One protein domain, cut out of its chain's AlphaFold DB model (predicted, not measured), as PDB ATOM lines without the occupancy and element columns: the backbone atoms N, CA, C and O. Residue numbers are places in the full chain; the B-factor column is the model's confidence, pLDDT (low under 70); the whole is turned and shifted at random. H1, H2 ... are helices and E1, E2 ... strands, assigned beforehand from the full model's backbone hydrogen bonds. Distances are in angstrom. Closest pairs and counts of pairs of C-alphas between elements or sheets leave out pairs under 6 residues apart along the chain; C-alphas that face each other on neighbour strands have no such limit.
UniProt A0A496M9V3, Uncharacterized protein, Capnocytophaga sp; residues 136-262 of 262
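AT A GLANCE: This is residues 136 to 262 of the 262 residues of an uncharacterized protein of Capnocytophaga sp (UniProt A0A496M9V3). A broad, twisted wall of seven antiparallel strands, E3 to E9, makes the body; over one face of it lie the small hairpin E1 and E2, near E4 and E5, and the helix H1, over the E8 and E9 end. The wall is a meander, each strand the antiparallel neighbour of the one before, in the order E3, E4, E5, E6, E7, E8, E9. The printed part has 127 residues with nine named strands, E1 to E9, followed by one named helix, H1; the class is mostly strand. The whole is compact, with a radius of gyration of the C-alphas of 15.0 A, and spans 40 by 39 by 29 A.

IN THESE COORDINATES: In the large sheet, E3 is residues 152 to 157, E4 163 to 173 with a length of 29.5 A, and E5 178 to 190 with 32.5 A. E6 is residues 193 to 201, 24.5 A long, E7 209 to 215, E8 220 to 226, and E9 238 to 245, 20.3 A long. E3 begins at C-alpha 152 (30.281, 47.992, 2.214), and E9 ends at C-alpha 245 (13.996, 21.354, -10.305). E1 is residues 141 to 143 and E2 147 to 149. H1, residues 251 to 260, is 14.8 A long and ends at C-alpha 260 (1.415, 36.701, -4.786).

HOW THE PARTS SIT: The edge strands of the large sheet are E3 and E9. E5 bends by 62 degrees at residue 185. E3 and E4 form a hairpin, with N 154 and O 167 2.9 A apart, within hydrogen-bond range. In the hairpin E5 and E6, N 186 and O 198 are 2.8 A apart, and in the hairpin E8 and E9, N 223 and O 242 are also 2.8 A apart, both within that range. E1 and E2 form a separate antiparallel hairpin, with N 142 and O 148 within hydrogen-bond range at 2.9 A. The closest C-alphas of E2 and E5 are those of Val 148 and Gly 184, 6.3 A apart. E2 runs on into E3 across a break of 2 residues, at 81 degrees. H1 is on the sheet at a height of 10.7 A, over E8 and only just over E9, on which 3 of its C-alphas fall. On the local plane it stands at 33 degrees to E8, only just slantwise to the strands. In H1, 5 of 6 O i to N i+4 pairs are within hydrogen-bond range. E1 and H1 are apart.

THE WHOLE: The C-alphas farthest apart are those of Lys 160 and Lys 262, 43.7 A. The printed part has no cut and ends at the chain's last residue. The link E8 to E9, 11 residues, is long. The mean pLDDT of the printed part is 82.9; residues 137 to 139 and 244 to 262 are under 70.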
ATOM      1  N   THR A 136      31.669  54.875  -2.160       73.50
ATOM      2  CA  THR A 136      31.006  56.174  -2.080       73.50
ATOM      3  C   THR A 136      29.521  56.016  -2.407       73.50
ATOM      4  O   THR A 136      29.108  55.099  -3.119       73.50
ATOM      5  N   ARG A 137      28.689  56.971  -1.974       64.56
ATOM      6  CA  ARG A 137      27.252  56.978  -2.310       64.56
ATOM      7  C   ARG A 137      26.955  56.974  -3.816       64.56
ATOM      8  O   ARG A 137      25.827  56.659  -4.187       64.56
ATOM      9  N   ARG A 138      27.902  57.390  -4.664       66.12
ATOM     10  CA  ARG A 138      27.728  57.391  -6.127       66.12
ATOM     11  C   ARG A 138      28.072  56.040  -6.748       66.12
ATOM     12  O   ARG A 138      27.427  55.662  -7.720       66.12
ATOM     13  N   ASP A 139      29.012  55.315  -6.152       67.44
ATOM     14  CA  ASP A 139      29.548  54.058  -6.689       67.44
ATOM     15  C   ASP A 139      28.923  52.814  -6.034       67.44
ATOM     16  O   ASP A 139      29.299  51.687  -6.341       67.44
ATOM     17  N   SER A 140      27.953  53.007  -5.135       75.75
ATOM     18  CA  SER A 140      27.343  51.955  -4.319       75.75
ATOM     19  C   SER A 140      26.176  51.212  -4.978       75.75
ATOM     20  O   SER A 140      25.571  50.356  -4.345       75.75
ATOM     21  N   VAL A 141      25.782  51.521  -6.215       79.25
ATOM     22  CA  VAL A 141      24.546  50.957  -6.790       79.25
ATOM     23  C   VAL A 141      24.767  49.556  -7.366       79.25
ATOM     24  O   VAL A 141      25.612  49.357  -8.236       79.25
ATOM     25  N   ILE A 142      23.946  48.595  -6.936       78.12
ATOM     26  CA  ILE A 142      23.898  47.232  -7.477       78.12
ATOM     27  C   ILE A 142      22.545  47.005  -8.150       78.12
ATOM     28  O   ILE A 142      21.493  47.269  -7.570       78.12
ATOM     29  N   TYR A 143      22.588  46.485  -9.377       74.12
ATOM     30  CA  TYR A 143      21.411  46.035 -10.116       74.12
ATOM     31  C   TYR A 143      21.195  44.537  -9.880       74.12
ATOM     32  O   TYR A 143      21.742  43.705 -10.604       74.12
ATOM     33  N   ASP A 144      20.411  44.204  -8.863       77.50
ATOM     34  CA  ASP A 144      20.080  42.831  -8.486       77.50
ATOM     35  C   ASP A 144      18.655  42.472  -8.981       77.50
ATOM     36  O   ASP A 144      18.252  42.791 -10.117       77.50
ATOM     37  N   ILE A 145      17.855  41.800  -8.151       79.56
ATOM     38  CA  ILE A 145      16.408  41.674  -8.344       79.56
ATOM     39  C   ILE A 145      15.796  43.077  -8.467       79.56
ATOM     40  O   ILE A 145      15.124  43.348  -9.471       79.56
ATOM     41  N   ASP A 146      16.134  43.969  -7.537       78.88
ATOM     42  CA  ASP A 146      15.895  45.411  -7.554       78.88
ATOM     43  C   ASP A 146      17.214  46.210  -7.512       78.88
ATOM     44  O   ASP A 146      18.315  45.661  -7.568       78.88
ATOM     45  N   THR A 147      17.100  47.540  -7.515       84.25
ATOM     46  CA  THR A 147      18.260  48.434  -7.406       84.25
ATOM     47  C   THR A 147      18.510  48.744  -5.937       84.25
ATOM     48  O   THR A 147      17.686  49.400  -5.306       84.25
ATOM     49  N   VAL A 148      19.658  48.317  -5.411       85.31
ATOM     50  CA  VAL A 148      20.047  48.519  -4.006       85.31
ATOM     51  C   VAL A 148      21.357  49.292  -3.899       85.31
ATOM     52  O   VAL A 148      22.144  49.334  -4.845       85.31
ATOM     53  N   LYS A 149      21.601  49.910  -2.740       88.25
ATOM     54  CA  LYS A 149      22.849  50.624  -2.437       88.25
ATOM     55  C   LYS A 149      23.708  49.807  -1.471       88.25
ATOM     56  O   LYS A 149      23.323  49.621  -0.324       88.25
ATOM     57  N   CYS A 150      24.870  49.366  -1.932       89.50
ATOM     58  CA  CYS A 150      25.926  48.703  -1.180       89.50
ATOM     59  C   CYS A 150      26.959  49.717  -0.689       89.50
ATOM     60  O   CYS A 150      27.766  50.219  -1.468       89.50
ATOM     61  N   SER A 151      26.936  50.019   0.602       89.69
ATOM     62  CA  SER A 151      27.948  50.873   1.225       89.69
ATOM     63  C   SER A 151      29.256  50.111   1.446       89.69
ATOM     64  O   SER A 151      30.332  50.685   1.295       89.69
ATOM     65  N   GLU A 152      29.158  48.820   1.774       92.62
ATOM     66  CA  GLU A 152      30.281  47.992   2.214       92.62
ATOM     67  C   GLU A 152      30.157  46.596   1.594       92.62
ATOM     68  O   GLU A 152      29.185  45.880   1.842       92.62
ATOM     69  N   LEU A 153      31.120  46.193   0.762       93.12
ATOM     70  CA  LEU A 153      31.215  44.812   0.286       93.12
ATOM     71  C   LEU A 153      32.082  44.019   1.254       93.12
ATOM     72  O   LEU A 153      33.278  44.280   1.353       93.12
ATOM     73  N   HIS A 154      31.495  43.000   1.867       96.62
ATOM     74  CA  HIS A 154      32.189  42.058   2.732       96.62
ATOM     75  C   HIS A 154      32.579  40.807   1.955       96.62
ATOM     76  O   HIS A 154      31.803  40.273   1.151       96.62
ATOM     77  N   ILE A 155      33.784  40.313   2.222       97.19
ATOM     78  CA  ILE A 155      34.273  39.016   1.763       97.19
ATOM     79  C   ILE A 155      34.833  38.302   2.986       97.19
ATOM     80  O   ILE A 155      35.917  38.628   3.469       97.19
ATOM     81  N   VAL A 156      34.090  37.307   3.457       98.19
ATOM     82  CA  VAL A 156      34.340  36.622   4.725       98.19
ATOM     83  C   VAL A 156      35.051  35.300   4.472       98.19
ATOM     84  O   VAL A 156      34.680  34.546   3.565       98.19
ATOM     85  N   TYR A 157      36.043  34.994   5.303       97.75
ATOM     86  CA  TYR A 157      36.905  33.824   5.194       97.75
ATOM     87  C   TYR A 157      36.904  32.989   6.479       97.75
ATOM     88  O   TYR A 157      36.879  33.522   7.589       97.75
ATOM     89  N   ASP A 158      36.995  31.668   6.333       96.19
ATOM     90  CA  ASP A 158      37.246  30.760   7.455       96.19
ATOM     91  C   ASP A 158      38.694  30.872   7.981       96.19
ATOM     92  O   ASP A 158      39.563  31.504   7.375       96.19
ATOM     93  N   GLU A 159      38.994  30.207   9.098       95.56
ATOM     94  CA  GLU A 159      40.347  30.175   9.680       95.56
ATOM     95  C   GLU A 159      41.399  29.525   8.766       95.56
ATOM     96  O   GLU A 159      42.606  29.655   8.992       95.56
ATOM     97  N   LYS A 160      40.981  28.786   7.734       94.62
ATOM     98  CA  LYS A 160      41.884  28.190   6.747       94.62
ATOM     99  C   LYS A 160      42.181  29.163   5.603       94.62
ATOM    100  O   LYS A 160      43.211  28.980   4.950       94.62
ATOM    101  N   GLY A 161      41.405  30.236   5.459       93.62
ATOM    102  CA  GLY A 161      41.515  31.245   4.410       93.62
ATOM    103  C   GLY A 161      40.606  30.974   3.210       93.62
ATOM    104  O   GLY A 161      40.812  31.563   2.151       93.62
ATOM    105  N   HIS A 162      39.626  30.078   3.329       95.50
ATOM    106  CA  HIS A 162      38.631  29.856   2.284       95.50
ATOM    107  C   HIS A 162      37.489  30.855   2.430       95.50
ATOM    108  O   HIS A 162      36.967  31.046   3.526       95.50
ATOM    109  N   MET A 163      37.069  31.457   1.319       96.50
ATOM    110  CA  MET A 163      35.889  32.320   1.298       96.50
ATOM    111  C   MET A 163      34.646  31.502   1.673       96.50
ATOM    112  O   MET A 163      34.374  30.473   1.051       96.50
ATOM    113  N   ILE A 164      33.895  31.982   2.662       97.81
ATOM    114  CA  ILE A 164      32.656  31.364   3.157       97.81
ATOM    115  C   ILE A 164      31.427  32.226   2.898       97.81
ATOM    116  O   ILE A 164      30.327  31.688   2.792       97.81
ATOM    117  N   ALA A 165      31.594  33.539   2.745       98.06
ATOM    118  CA  ALA A 165      30.505  34.430   2.388       98.06
ATOM    119  C   ALA A 165      31.005  35.646   1.611       98.06
ATOM    120  O   ALA A 165      32.150  36.075   1.759       98.06
ATOM    121  N   ARG A 166      30.125  36.209   0.791       96.75
ATOM    122  CA  ARG A 166      30.324  37.492   0.126       96.75
ATOM    123  C   ARG A 166      28.984  38.184  -0.031       96.75
ATOM    124  O   ARG A 166      28.055  37.579  -0.558       96.75
ATOM    125  N   GLY A 167      28.905  39.450   0.339       94.94
ATOM    126  CA  GLY A 167      27.688  40.225   0.159       94.94
ATOM    127  C   GLY A 167      27.846  41.659   0.615       94.94
ATOM    128  O   GLY A 167      28.918  42.073   1.055       94.94
ATOM    129  N   CYS A 168      26.778  42.423   0.446       93.56
ATOM    130  CA  CYS A 168      26.784  43.851   0.695       93.56
ATOM    131  C   CYS A 168      26.027  44.211   1.964       93.56
ATOM    132  O   CYS A 168      24.915  43.729   2.196       93.56
ATOM    133  N   GLN A 169      26.613  45.121   2.734       92.94
ATOM    134  CA  GLN A 169      25.903  45.909   3.726       92.94
ATOM    135  C   GLN A 169      25.619  47.299   3.158       92.94
ATOM    136  O   GLN A 169      26.411  47.887   2.417       92.94
ATOM    137  N   GLY A 170      24.438  47.806   3.470       90.31
ATOM    138  CA  GLY A 170      23.963  49.123   3.088       90.31
ATOM    139  C   GLY A 170      23.157  49.729   4.223       90.31
ATOM    140  O   GLY A 170      23.146  49.214   5.337       90.31
ATOM    141  N   ILE A 171      22.469  50.829   3.937       86.25
ATOM    142  CA  ILE A 171      21.549  51.451   4.890       86.25
ATOM    143  C   ILE A 171      20.127  51.067   4.485       86.25
ATOM    144  O   ILE A 171      19.722  51.310   3.346       86.25
ATOM    145  N   ALA A 172      19.391  50.462   5.413       83.06
ATOM    146  CA  ALA A 172      17.947  50.310   5.327       83.06
ATOM    147  C   ALA A 172      17.304  51.536   5.979       83.06
ATOM    148  O   ALA A 172      17.518  51.770   7.167       83.06
ATOM    149  N   GLU A 173      16.543  52.308   5.204       82.44
ATOM    150  CA  GLU A 173      15.836  53.497   5.684       82.44
ATOM    151  C   GLU A 173      14.365  53.435   5.258       82.44
ATOM    152  O   GLU A 173      14.050  53.397   4.065       82.44
ATOM    153  N   ASN A 174      13.469  53.392   6.240       81.94
ATOM    154  CA  ASN A 174      12.020  53.475   6.085       81.94
ATOM    155  C   ASN A 174      11.419  54.250   7.280       81.94
ATOM    156  O   ASN A 174      12.152  54.819   8.086       81.94
ATOM    157  N   GLU A 175      10.089  54.311   7.378       81.06
ATOM    158  CA  GLU A 175       9.398  55.026   8.464       81.06
ATOM    159  C   GLU A 175       9.678  54.463   9.871       81.06
ATOM    160  O   GLU A 175       9.593  55.202  10.849       81.06
ATOM    161  N   ASP A 176      10.079  53.194   9.964       75.56
ATOM    162  CA  ASP A 176      10.312  52.472  11.214       75.56
ATOM    163  C   ASP A 176      11.803  52.366  11.584       75.56
ATOM    164  O   ASP A 176      12.148  52.219  12.757       75.56
ATOM    165  N   ILE A 177      12.702  52.356  10.592       79.75
ATOM    166  CA  ILE A 177      14.105  51.954  10.757       79.75
ATOM    167  C   ILE A 177      15.033  52.823   9.916       79.75
ATOM    168  O   ILE A 177      14.782  53.069   8.742       79.75
ATOM    169  N   ASN A 178      16.170  53.191  10.506       80.31
ATOM    170  CA  ASN A 178      17.326  53.734   9.802       80.31
ATOM    171  C   ASN A 178      18.603  53.086  10.360       80.31
ATOM    172  O   ASN A 178      19.121  53.516  11.390       80.31
ATOM    173  N   THR A 179      19.064  51.992   9.746       83.81
ATOM    174  CA  THR A 179      20.203  51.209  10.262       83.81
ATOM    175  C   THR A 179      21.031  50.548   9.160       83.81
ATOM    176  O   THR A 179      20.561  50.341   8.040       83.81
ATOM    177  N   GLY A 180      22.274  50.192   9.496       85.06
ATOM    178  CA  GLY A 180      23.122  49.342   8.664       85.06
ATOM    179  C   GLY A 180      22.574  47.914   8.610       85.06
ATOM    180  O   GLY A 180      22.297  47.321   9.651       85.06
ATOM    181  N   MET A 181      22.392  47.368   7.409       91.19
ATOM    182  CA  MET A 181      21.790  46.047   7.198       91.19
ATOM    183  C   MET A 181      22.316  45.391   5.920       91.19
ATOM    184  O   MET A 181      22.752  46.071   4.988       91.19
ATOM    185  N   SER A 182      22.220  44.064   5.843       93.31
ATOM    186  CA  SER A 182      22.407  43.323   4.594       93.31
ATOM    187  C   SER A 182      21.453  43.827   3.503       93.31
ATOM    188  O   SER A 182      20.277  44.094   3.751       93.31
ATOM    189  N   VAL A 183      21.966  43.965   2.280       91.88
ATOM    190  CA  VAL A 183      21.213  44.410   1.097       91.88
ATOM    191  C   VAL A 183      21.563  43.548  -0.109       91.88
ATOM    192  O   VAL A 183      22.706  43.108  -0.258       91.88
ATOM    193  N   GLY A 184      20.592  43.352  -1.004       91.19
ATOM    194  CA  GLY A 184      20.800  42.568  -2.220       91.19
ATOM    195  C   GLY A 184      21.187  41.125  -1.905       91.19
ATOM    196  O   GLY A 184      20.818  40.588  -0.860       91.19
ATOM    197  N   THR A 185      21.917  40.490  -2.815       93.81
ATOM    198  CA  THR A 185      22.291  39.080  -2.686       93.81
ATOM    199  C   THR A 185      23.596  38.877  -1.916       93.81
ATOM    200  O   THR A 185      24.668  39.319  -2.331       93.81
ATOM    201  N   TRP A 186      23.513  38.107  -0.836       96.88
ATOM    202  CA  TRP A 186      24.638  37.453  -0.176       96.88
ATOM    203  C   TRP A 186      24.815  36.037  -0.710       96.88
ATOM    204  O   TRP A 186      23.860  35.274  -0.822       96.88
ATOM    205  N   SER A 187      26.051  35.669  -1.025       96.69
ATOM    206  CA  SER A 187      26.453  34.337  -1.474       96.69
ATOM    207  C   SER A 187      27.237  33.625  -0.381       96.69
ATOM    208  O   SER A 187      28.170  34.202   0.174       96.69
ATOM    209  N   TYR A 188      26.917  32.359  -0.123       97.56
ATOM    210  CA  TYR A 188      27.554  31.535   0.902       97.56
ATOM    211  C   TYR A 188      28.162  30.269   0.312       97.56
ATOM    212  O   TYR A 188      27.557  29.578  -0.519       97.56
ATOM    213  N   TYR A 189      29.352  29.932   0.792       96.06
ATOM    214  CA  TYR A 189      30.202  28.902   0.222       96.06
ATOM    215  C   TYR A 189      30.605  27.869   1.267       96.06
ATOM    216  O   TYR A 189      30.851  28.183   2.429       96.06
ATOM    217  N   LYS A 190      30.721  26.618   0.823       94.44
ATOM    218  CA  LYS A 190      31.290  25.517   1.597       94.44
ATOM    219  C   LYS A 190      32.234  24.733   0.700       94.44
ATOM    220  O   LYS A 190      31.857  24.369  -0.413       94.44
ATOM    221  N   ASP A 191      33.462  24.515   1.164       90.56
ATOM    222  CA  ASP A 191      34.507  23.804   0.413       90.56
ATOM    223  C   ASP A 191      34.701  24.367  -1.014       90.56
ATOM    224  O   ASP A 191      34.811  23.633  -1.998       90.56
ATOM    225  N   GLY A 192      34.660  25.701  -1.139       88.69
ATOM    226  CA  GLY A 192      34.804  26.422  -2.411       88.69
ATOM    227  C   GLY A 192      33.592  26.357  -3.349       88.69
ATOM    228  O   GLY A 192      33.663  26.861  -4.469       88.69
ATOM    229  N   LYS A 193      32.474  25.753  -2.931       92.00
ATOM    230  CA  LYS A 193      31.246  25.631  -3.731       92.00
ATOM    231  C   LYS A 193      30.145  26.525  -3.175       92.00
ATOM    232  O   LYS A 193      29.941  26.559  -1.966       92.00
ATOM    233  N   LEU A 194      29.416  27.211  -4.058       92.62
ATOM    234  CA  LEU A 194      28.219  27.972  -3.694       92.62
ATOM    235  C   LEU A 194      27.137  27.003  -3.201       92.62
ATOM    236  O   LEU A 194      26.737  26.101  -3.940       92.62
ATOM    237  N   VAL A 195      26.682  27.184  -1.963       94.56
ATOM    238  CA  VAL A 195      25.665  26.324  -1.331       94.56
ATOM    239  C   VAL A 195      24.367  27.062  -1.041       94.56
ATOM    240  O   VAL A 195      23.305  26.439  -0.988       94.56
ATOM    241  N   LYS A 196      24.427  28.385  -0.876       95.38
ATOM    242  CA  LYS A 196      23.271  29.209  -0.536       95.38
ATOM    243  C   LYS A 196      23.452  30.628  -1.058       95.38
ATOM    244  O   LYS A 196      24.561  31.154  -1.034       95.38
ATOM    245  N   GLU A 197      22.360  31.242  -1.483       95.38
ATOM    246  CA  GLU A 197      22.259  32.693  -1.626       95.38
ATOM    247  C   GLU A 197      21.077  33.197  -0.795       95.38
ATOM    248  O   GLU A 197      20.053  32.519  -0.704       95.38
ATOM    249  N   GLU A 198      21.213  34.372  -0.194       95.50
ATOM    250  CA  GLU A 198      20.114  35.108   0.433       95.50
ATOM    251  C   GLU A 198      20.007  36.466  -0.218       95.50
ATOM    252  O   GLU A 198      20.969  37.225  -0.221       95.50
ATOM    253  N   TYR A 199      18.837  36.777  -0.754       93.69
ATOM    254  CA  TYR A 199      18.532  38.122  -1.202       93.69
ATOM    255  C   TYR A 199      17.724  38.850  -0.130       93.69
ATOM    256  O   TYR A 199      16.658  38.371   0.262       93.69
ATOM    257  N   TYR A 200      18.232  39.997   0.314       92.50
ATOM    258  CA  TYR A 200      17.634  40.837   1.346       92.50
ATOM    259  C   TYR A 200      16.867  41.998   0.722       92.50
ATOM    260  O   TYR A 200      17.467  42.900   0.126       92.50
ATOM    261  N   HIS A 201      15.548  41.994   0.908       90.75
ATOM    262  CA  HIS A 201      14.693  43.133   0.616       90.75
ATOM    263  C   HIS A 201      14.340  43.858   1.915       90.75
ATOM    264  O   HIS A 201      13.640  43.328   2.784       90.75
ATOM    265  N   ASN A 202      14.826  45.090   2.034       89.38
ATOM    266  CA  ASN A 202      14.555  45.952   3.176       89.38
ATOM    267  C   ASN A 202      13.339  46.826   2.838       89.38
ATOM    268  O   ASN A 202      13.448  47.770   2.058       89.38
ATOM    269  N   GLY A 203      12.181  46.470   3.393       85.88
ATOM    270  CA  GLY A 203      10.914  47.191   3.243       85.88
ATOM    271  C   GLY A 203      10.374  47.657   4.596       85.88
ATOM    272  O   GLY A 203      11.010  47.424   5.619       85.88
ATOM    273  N   SER A 204       9.216  48.325   4.604       85.44
ATOM    274  CA  SER A 204       8.448  48.557   5.840       85.44
ATOM    275  C   SER A 204       7.951  47.229   6.413       85.44
ATOM    276  O   SER A 204       7.860  46.245   5.671       85.44
ATOM    277  N   PHE A 205       7.531  47.222   7.678       81.56
ATOM    278  CA  PHE A 205       7.058  46.010   8.341       81.56
ATOM    279  C   PHE A 205       5.966  45.304   7.517       81.56
ATOM    280  O   PHE A 205       4.990  45.924   7.080       81.56
ATOM    281  N   GLY A 206       6.154  44.009   7.256       80.50
ATOM    282  CA  GLY A 206       5.225  43.179   6.479       80.50
ATOM    283  C   GLY A 206       5.387  43.286   4.958       80.50
ATOM    284  O   GLY A 206       4.721  42.562   4.221       80.50
ATOM    285  N   LYS A 207       6.273  44.161   4.473       85.69
ATOM    286  CA  LYS A 207       6.701  44.227   3.063       85.69
ATOM    287  C   LYS A 207       8.155  43.806   2.878       85.69
ATOM    288  O   LYS A 207       8.594  43.608   1.748       85.69
ATOM    289  N   ASP A 208       8.896  43.703   3.969       89.50
ATOM    290  CA  ASP A 208      10.252  43.192   4.024       89.50
ATOM    291  C   ASP A 208      10.285  41.665   3.850       89.50
ATOM    292  O   ASP A 208       9.392  40.943   4.294       89.50
ATOM    293  N   TYR A 209      11.323  41.156   3.186       91.62
ATOM    294  CA  TYR A 209      11.494  39.715   3.014       91.62
ATOM    295  C   TYR A 209      12.943  39.324   2.730       91.62
ATOM    296  O   TYR A 209      13.759  40.124   2.271       91.62
ATOM    297  N   ILE A 210      13.245  38.047   2.963       94.00
ATOM    298  CA  ILE A 210      14.477  37.391   2.532       94.00
ATOM    299  C   ILE A 210      14.106  36.248   1.595       94.00
ATOM    300  O   ILE A 210      13.273  35.405   1.933       94.00
ATOM    301  N   ILE A 211      14.743  36.195   0.424       93.12
ATOM    302  CA  ILE A 211      14.654  35.041  -0.474       93.12
ATOM    303  C   ILE A 211      15.885  34.167  -0.270       93.12
ATOM    304  O   ILE A 211      17.000  34.554  -0.608       93.12
ATOM    305  N   HIS A 212      15.666  32.957   0.222       93.81
ATOM    306  CA  HIS A 212      16.673  31.925   0.407       93.81
ATOM    307  C   HIS A 212      16.725  31.036  -0.832       93.81
ATOM    308  O   HIS A 212      15.751  30.354  -1.149       93.81
ATOM    309  N   PHE A 213      17.865  30.994  -1.510       91.50
ATOM    310  CA  PHE A 213      18.154  30.043  -2.580       91.50
ATOM    311  C   PHE A 213      19.100  28.966  -2.045       91.50
ATOM    312  O   PHE A 213      20.297  29.200  -1.893       91.50
ATOM    313  N   LEU A 214      18.581  27.773  -1.762       92.62
ATOM    314  CA  LEU A 214      19.355  26.656  -1.214       92.62
ATOM    315  C   LEU A 214      19.747  25.690  -2.332       92.62
ATOM    316  O   LEU A 214      18.886  25.040  -2.934       92.62
ATOM    317  N   TYR A 215      21.041  25.571  -2.618       88.81
ATOM    318  CA  TYR A 215      21.546  24.759  -3.723       88.81
ATOM    319  C   TYR A 215      21.783  23.310  -3.282       88.81
ATOM    320  O   TYR A 215      22.631  23.031  -2.439       88.81
ATOM    321  N   LYS A 216      21.058  22.364  -3.896       83.62
ATOM    322  CA  LYS A 216      21.297  20.912  -3.732       83.62
ATOM    323  C   LYS A 216      22.269  20.392  -4.789       83.62
ATOM    324  O   LYS A 216      23.028  19.459  -4.551       83.62
ATOM    325  N   SER A 217      22.255  21.012  -5.966       79.69
ATOM    326  CA  SER A 217      23.235  20.817  -7.031       79.69
ATOM    327  C   SER A 217      23.355  22.100  -7.857       79.69
ATOM    328  O   SER A 217      22.601  23.051  -7.657       79.69
ATOM    329  N   LYS A 218      24.234  22.102  -8.867       73.38
ATOM    330  CA  LYS A 218      24.338  23.196  -9.849       73.38
ATOM    331  C   LYS A 218      23.008  23.513 -10.561       73.38
ATOM    332  O   LYS A 218      22.840  24.617 -11.068       73.38
ATOM    333  N   TYR A 219      22.080  22.556 -10.629       71.75
ATOM    334  CA  TYR A 219      20.850  22.662 -11.425       71.75
ATOM    335  C   TYR A 219      19.561  22.619 -10.601       71.75
ATOM    336  O   TYR A 219      18.481  22.851 -11.147       71.75
ATOM    337  N   THR A 220      19.655  22.305  -9.310       78.25
ATOM    338  CA  THR A 220      18.497  22.131  -8.432       78.25
ATOM    339  C   THR A 220      18.643  23.001  -7.200       78.25
ATOM    340  O   THR A 220      19.638  22.913  -6.474       78.25
ATOM    341  N   ARG A 221      17.623  23.833  -6.964       83.81
ATOM    342  CA  ARG A 221      17.567  24.702  -5.795       83.81
ATOM    343  C   ARG A 221      16.180  24.743  -5.183       83.81
ATOM    344  O   ARG A 221      15.160  24.628  -5.861       83.81
ATOM    345  N   GLU A 222      16.164  24.923  -3.883       89.12
ATOM    346  CA  GLU A 222      14.964  25.202  -3.118       89.12
ATOM    347  C   GLU A 222      14.893  26.705  -2.870       89.12
ATOM    348  O   GLU A 222      15.914  27.330  -2.590       89.12
ATOM    349  N   ILE A 223      13.710  27.282  -3.064       89.69
ATOM    350  CA  ILE A 223      13.437  28.685  -2.782       89.69
ATOM    351  C   ILE A 223      12.517  28.742  -1.574       89.69
ATOM    352  O   ILE A 223      11.429  28.165  -1.591       89.69
ATOM    353  N   ILE A 224      12.951  29.458  -0.548       90.88
ATOM    354  CA  ILE A 224      12.139  29.766   0.624       90.88
ATOM    355  C   ILE A 224      12.110  31.283   0.738       90.88
ATOM    356  O   ILE A 224      13.147  31.922   0.610       90.88
ATOM    357  N   VAL A 225      10.938  31.864   0.943       91.56
ATOM    358  CA  VAL A 225      10.792  33.286   1.253       91.56
ATOM    359  C   VAL A 225      10.334  33.399   2.694       91.56
ATOM    360  O   VAL A 225       9.359  32.756   3.090       91.56
ATOM    361  N   THR A 226      11.045  34.206   3.467       92.88
ATOM    362  CA  THR A 226      10.686  34.562   4.841       92.88
ATOM    363  C   THR A 226      10.495  36.067   4.944       92.88
ATOM    364  O   THR A 226      10.951  36.795   4.064       92.88
ATOM    365  N   ASN A 227       9.885  36.552   6.022       91.19
ATOM    366  CA  ASN A 227      10.055  37.955   6.418       91.19
ATOM    367  C   ASN A 227      11.552  38.275   6.617       91.19
ATOM    368  O   ASN A 227      12.382  37.367   6.796       91.19
ATOM    369  N   ASN A 228      11.919  39.555   6.585       91.25
ATOM    370  CA  ASN A 228      13.269  39.995   6.915       91.25
ATOM    371  C   ASN A 228      13.408  40.155   8.426       91.25
ATOM    372  O   ASN A 228      13.459  41.248   8.989       91.25
ATOM    373  N   PHE A 229      13.492  39.012   9.091       88.69
ATOM    374  CA  PHE A 229      13.507  38.943  10.544       88.69
ATOM    375  C   PHE A 229      14.718  39.619  11.203       88.69
ATOM    376  O   PHE A 229      14.679  39.978  12.379       88.69
ATOM    377  N   GLN A 230      15.782  39.851  10.429       88.94
ATOM    378  CA  GLN A 230      16.975  40.573  10.870       88.94
ATOM    379  C   GLN A 230      16.709  42.070  11.059       88.94
ATOM    380  O   GLN A 230      17.338  42.700  11.906       88.94
ATOM    381  N   LEU A 231      15.766  42.630  10.299       86.88
ATOM    382  CA  LEU A 231      15.478  44.057  10.291       86.88
ATOM    383  C   LEU A 231      14.778  44.506  11.586       86.88
ATOM    384  O   LEU A 231      15.146  45.521  12.169       86.88
ATOM    385  N   TYR A 232      13.833  43.698  12.073       83.31
ATOM    386  CA  TYR A 232      13.006  43.996  13.250       83.31
ATOM    387  C   TYR A 232      13.326  43.116  14.471       83.31
ATOM    388  O   TYR A 232      12.548  43.098  15.422       83.31
ATOM    389  N   GLN A 233      14.440  42.369  14.438       83.62
ATOM    390  CA  GLN A 233      14.843  41.415  15.488       83.62
ATOM    391  C   GLN A 233      13.696  40.491  15.935       83.62
ATOM    392  O   GLN A 233      13.475  40.281  17.127       83.62
ATOM    393  N   ASN A 234      12.933  39.973  14.975       84.06
ATOM    394  CA  ASN A 234      11.777  39.125  15.246       84.06
ATOM    395  C   ASN A 234      12.047  37.670  14.834       84.06
ATOM    396  O   ASN A 234      13.136  37.325  14.370       84.06
ATOM    397  N   ASP A 235      11.052  36.809  15.033       88.75
ATOM    398  CA  ASP A 235      11.124  35.430  14.568       88.75
ATOM    399  C   ASP A 235      10.914  35.343  13.053       88.75
ATOM    400  O   ASP A 235      10.150  36.095  12.437       88.75
ATOM    401  N   SER A 236      11.579  34.362  12.444       89.38
ATOM    402  CA  SER A 236      11.401  34.070  11.028       89.38
ATOM    403  C   SER A 236      10.044  33.412  10.768       89.38
ATOM    404  O   SER A 236       9.730  32.356  11.316       89.38
ATOM    405  N   ILE A 237       9.263  34.011   9.873       88.06
ATOM    406  CA  ILE A 237       7.985  33.502   9.378       88.06
ATOM    407  C   ILE A 237       8.166  33.120   7.911       88.06
ATOM    408  O   ILE A 237       8.586  33.940   7.094       88.06
ATOM    409  N   VAL A 238       7.827  31.876   7.562       88.50
ATOM    410  CA  VAL A 238       7.835  31.411   6.169       88.50
ATOM    411  C   VAL A 238       6.625  31.987   5.441       88.50
ATOM    412  O   VAL A 238       5.489  31.622   5.725       88.50
ATOM    413  N   LEU A 239       6.889  32.857   4.470       85.25
ATOM    414  CA  LEU A 239       5.880  33.464   3.605       85.25
ATOM    415  C   LEU A 239       5.602  32.586   2.378       85.25
ATOM    416  O   LEU A 239       4.481  32.551   1.877       85.25
ATOM    417  N   TYR A 240       6.620  31.867   1.884       81.00
ATOM    418  CA  TYR A 240       6.482  31.024   0.694       81.00
ATOM    419  C   TYR A 240       7.556  29.924   0.578       81.00
ATOM    420  O   TYR A 240       8.733  30.242   0.395       81.00
ATOM    421  N   PRO A 241       7.186  28.629   0.590       80.94
ATOM    422  CA  PRO A 241       8.092  27.532   0.247       80.94
ATOM    423  C   PRO A 241       7.887  27.028  -1.196       80.94
ATOM    424  O   PRO A 241       6.766  26.739  -1.618       80.94
ATOM    425  N   LYS A 242       8.970  26.848  -1.972       77.88
ATOM    426  CA  LYS A 242       8.920  26.210  -3.303       77.88
ATOM    427  C   LYS A 242      10.213  25.496  -3.687       77.88
ATOM    428  O   LYS A 242      11.278  26.095  -3.797       77.88
ATOM    429  N   LYS A 243      10.098  24.226  -4.073       72.69
ATOM    430  CA  LYS A 243      11.186  23.478  -4.720       72.69
ATOM    431  C   LYS A 243      11.180  23.723  -6.230       72.69
ATOM    432  O   LYS A 243      10.137  23.594  -6.870       72.69
ATOM    433  N   ILE A 244      12.333  24.051  -6.815       65.88
ATOM    434  CA  ILE A 244      12.487  24.195  -8.269       65.88
ATOM    435  C   ILE A 244      13.551  23.218  -8.767       65.88
ATOM    436  O   ILE A 244      14.735  23.312  -8.435       65.88
ATOM    437  N   GLU A 245      13.118  22.285  -9.606       57.44
ATOM    438  CA  GLU A 245      13.996  21.354 -10.305       57.44
ATOM    439  C   GLU A 245      14.193  21.816 -11.756       57.44
ATOM    440  O   GLU A 245      13.236  21.872 -12.522       57.44
ATOM    441  N   GLY A 246      15.433  22.146 -12.140       52.16
ATOM    442  CA  GLY A 246      15.817  22.359 -13.541       52.16
ATOM    443  C   GLY A 246      15.529  23.749 -14.148       52.16
ATOM    444  O   GLY A 246      14.413  24.252 -14.121       52.16
ATOM    445  N   LYS A 247      16.586  24.302 -14.778       51.62
ATOM    446  CA  LYS A 247      16.784  25.612 -15.454       51.62
ATOM    447  C   LYS A 247      16.484  26.880 -14.634       51.62
ATOM    448  O   LYS A 247      15.425  27.042 -14.041       51.62
ATOM    449  N   LEU A 248      17.463  27.799 -14.671       51.19
ATOM    450  CA  LEU A 248      17.454  29.138 -14.069       51.19
ATOM    451  C   LEU A 248      16.055  29.765 -14.155       51.19
ATOM    452  O   LEU A 248      15.503  29.892 -15.252       51.19
ATOM    453  N   LEU A 249      15.488  30.162 -13.013       54.44
ATOM    454  CA  LEU A 249      14.220  30.880 -13.011       54.44
ATOM    455  C   LEU A 249      14.388  32.146 -13.856       54.44
ATOM    456  O   LEU A 249      15.246  32.977 -13.562       54.44
ATOM    457  N   LYS A 250      13.567  32.314 -14.895       54.56
ATOM    458  CA  LYS A 250      13.458  33.614 -15.563       54.56
ATOM    459  C   LYS A 250      12.987  34.635 -14.522       54.56
ATOM    460  O   LYS A 250      12.042  34.340 -13.792       54.56
ATOM    461  N   LYS A 251      13.611  35.822 -14.489       52.31
ATOM    462  CA  LYS A 251      13.324  36.928 -13.548       52.31
ATOM    463  C   LYS A 251      11.814  37.176 -13.355       52.31
ATOM    464  O   LYS A 251      11.368  37.368 -12.232       52.31
ATOM    465  N   GLY A 252      11.010  37.028 -14.415       53.16
ATOM    466  CA  GLY A 252       9.545  37.150 -14.360       53.16
ATOM    467  C   GLY A 252       8.821  36.160 -13.433       53.16
ATOM    468  O   GLY A 252       7.888  36.558 -12.752       53.16
ATOM    469  N   LYS A 253       9.274  34.901 -13.325       59.38
ATOM    470  CA  LYS A 253       8.635  33.890 -12.454       59.38
ATOM    471  C   LYS A 253       8.925  34.125 -10.967       59.38
ATOM    472  O   LYS A 253       8.204  33.611 -10.122       59.38
ATOM    473  N   LEU A 254      10.006  34.845 -10.655       63.59
ATOM    474  CA  LEU A 254      10.330  35.272  -9.293       63.59
ATOM    475  C   LEU A 254       9.470  36.477  -8.903       63.59
ATOM    476  O   LEU A 254       8.915  36.496  -7.815       63.59
ATOM    477  N   LEU A 255       9.297  37.432  -9.822       60.94
ATOM    478  CA  LEU A 255       8.418  38.587  -9.621       60.94
ATOM    479  C   LEU A 255       6.955  38.174  -9.407       60.94
ATOM    480  O   LEU A 255       6.297  38.740  -8.546       60.94
ATOM    481  N   GLU A 256       6.477  37.150 -10.117       61.50
ATOM    482  CA  GLU A 256       5.134  36.582  -9.920       61.50
ATOM    483  C   GLU A 256       4.954  35.955  -8.522       61.50
ATOM    484  O   GLU A 256       3.886  36.044  -7.921       61.50
ATOM    485  N   ILE A 257       6.013  35.346  -7.972       62.44
ATOM    486  CA  ILE A 257       6.013  34.822  -6.597       62.44
ATOM    487  C   ILE A 257       5.915  35.983  -5.602       62.44
ATOM    488  O   ILE A 257       5.075  35.942  -4.709       62.44
ATOM    489  N   LEU A 258       6.723  37.026  -5.799       64.12
ATOM    490  CA  LEU A 258       6.767  38.203  -4.925       64.12
ATOM    491  C   LEU A 258       5.482  39.043  -4.977       64.12
ATOM    492  O   LEU A 258       5.141  39.709  -4.003       64.12
ATOM    493  N   SER A 259       4.747  39.015  -6.093       60.09
ATOM    494  CA  SER A 259       3.439  39.672  -6.201       60.09
ATOM    495  C   SER A 259       2.302  38.896  -5.534       60.09
ATOM    496  O   SER A 259       1.311  39.517  -5.160       60.09
ATOM    497  N   ASN A 260       2.437  37.572  -5.383       51.41
ATOM    498  CA  ASN A 260       1.415  36.701  -4.786       51.41
ATOM    499  C   ASN A 260       1.557  36.542  -3.262       51.41
ATOM    500  O   ASN A 260       0.675  35.970  -2.634       51.41
ATOM    501  N   THR A 261       2.643  37.035  -2.667       49.75
ATOM    502  CA  THR A 261       2.862  37.100  -1.209       49.75
ATOM    503  C   THR A 261       2.256  38.353  -0.552       49.75
ATOM    504  O   THR A 261       2.674  38.718   0.542       49.75
ATOM    505  N   LYS A 262       1.311  39.029  -1.222       42.56
ATOM    506  CA  LYS A 262       0.572  40.192  -0.702       42.56
ATOM    507  C   LYS A 262      -0.719  39.799   0.002       42.56
ATOM    508  O   LYS A 262      -1.400  38.888  -0.514       42.56
TER     509      LYS A 262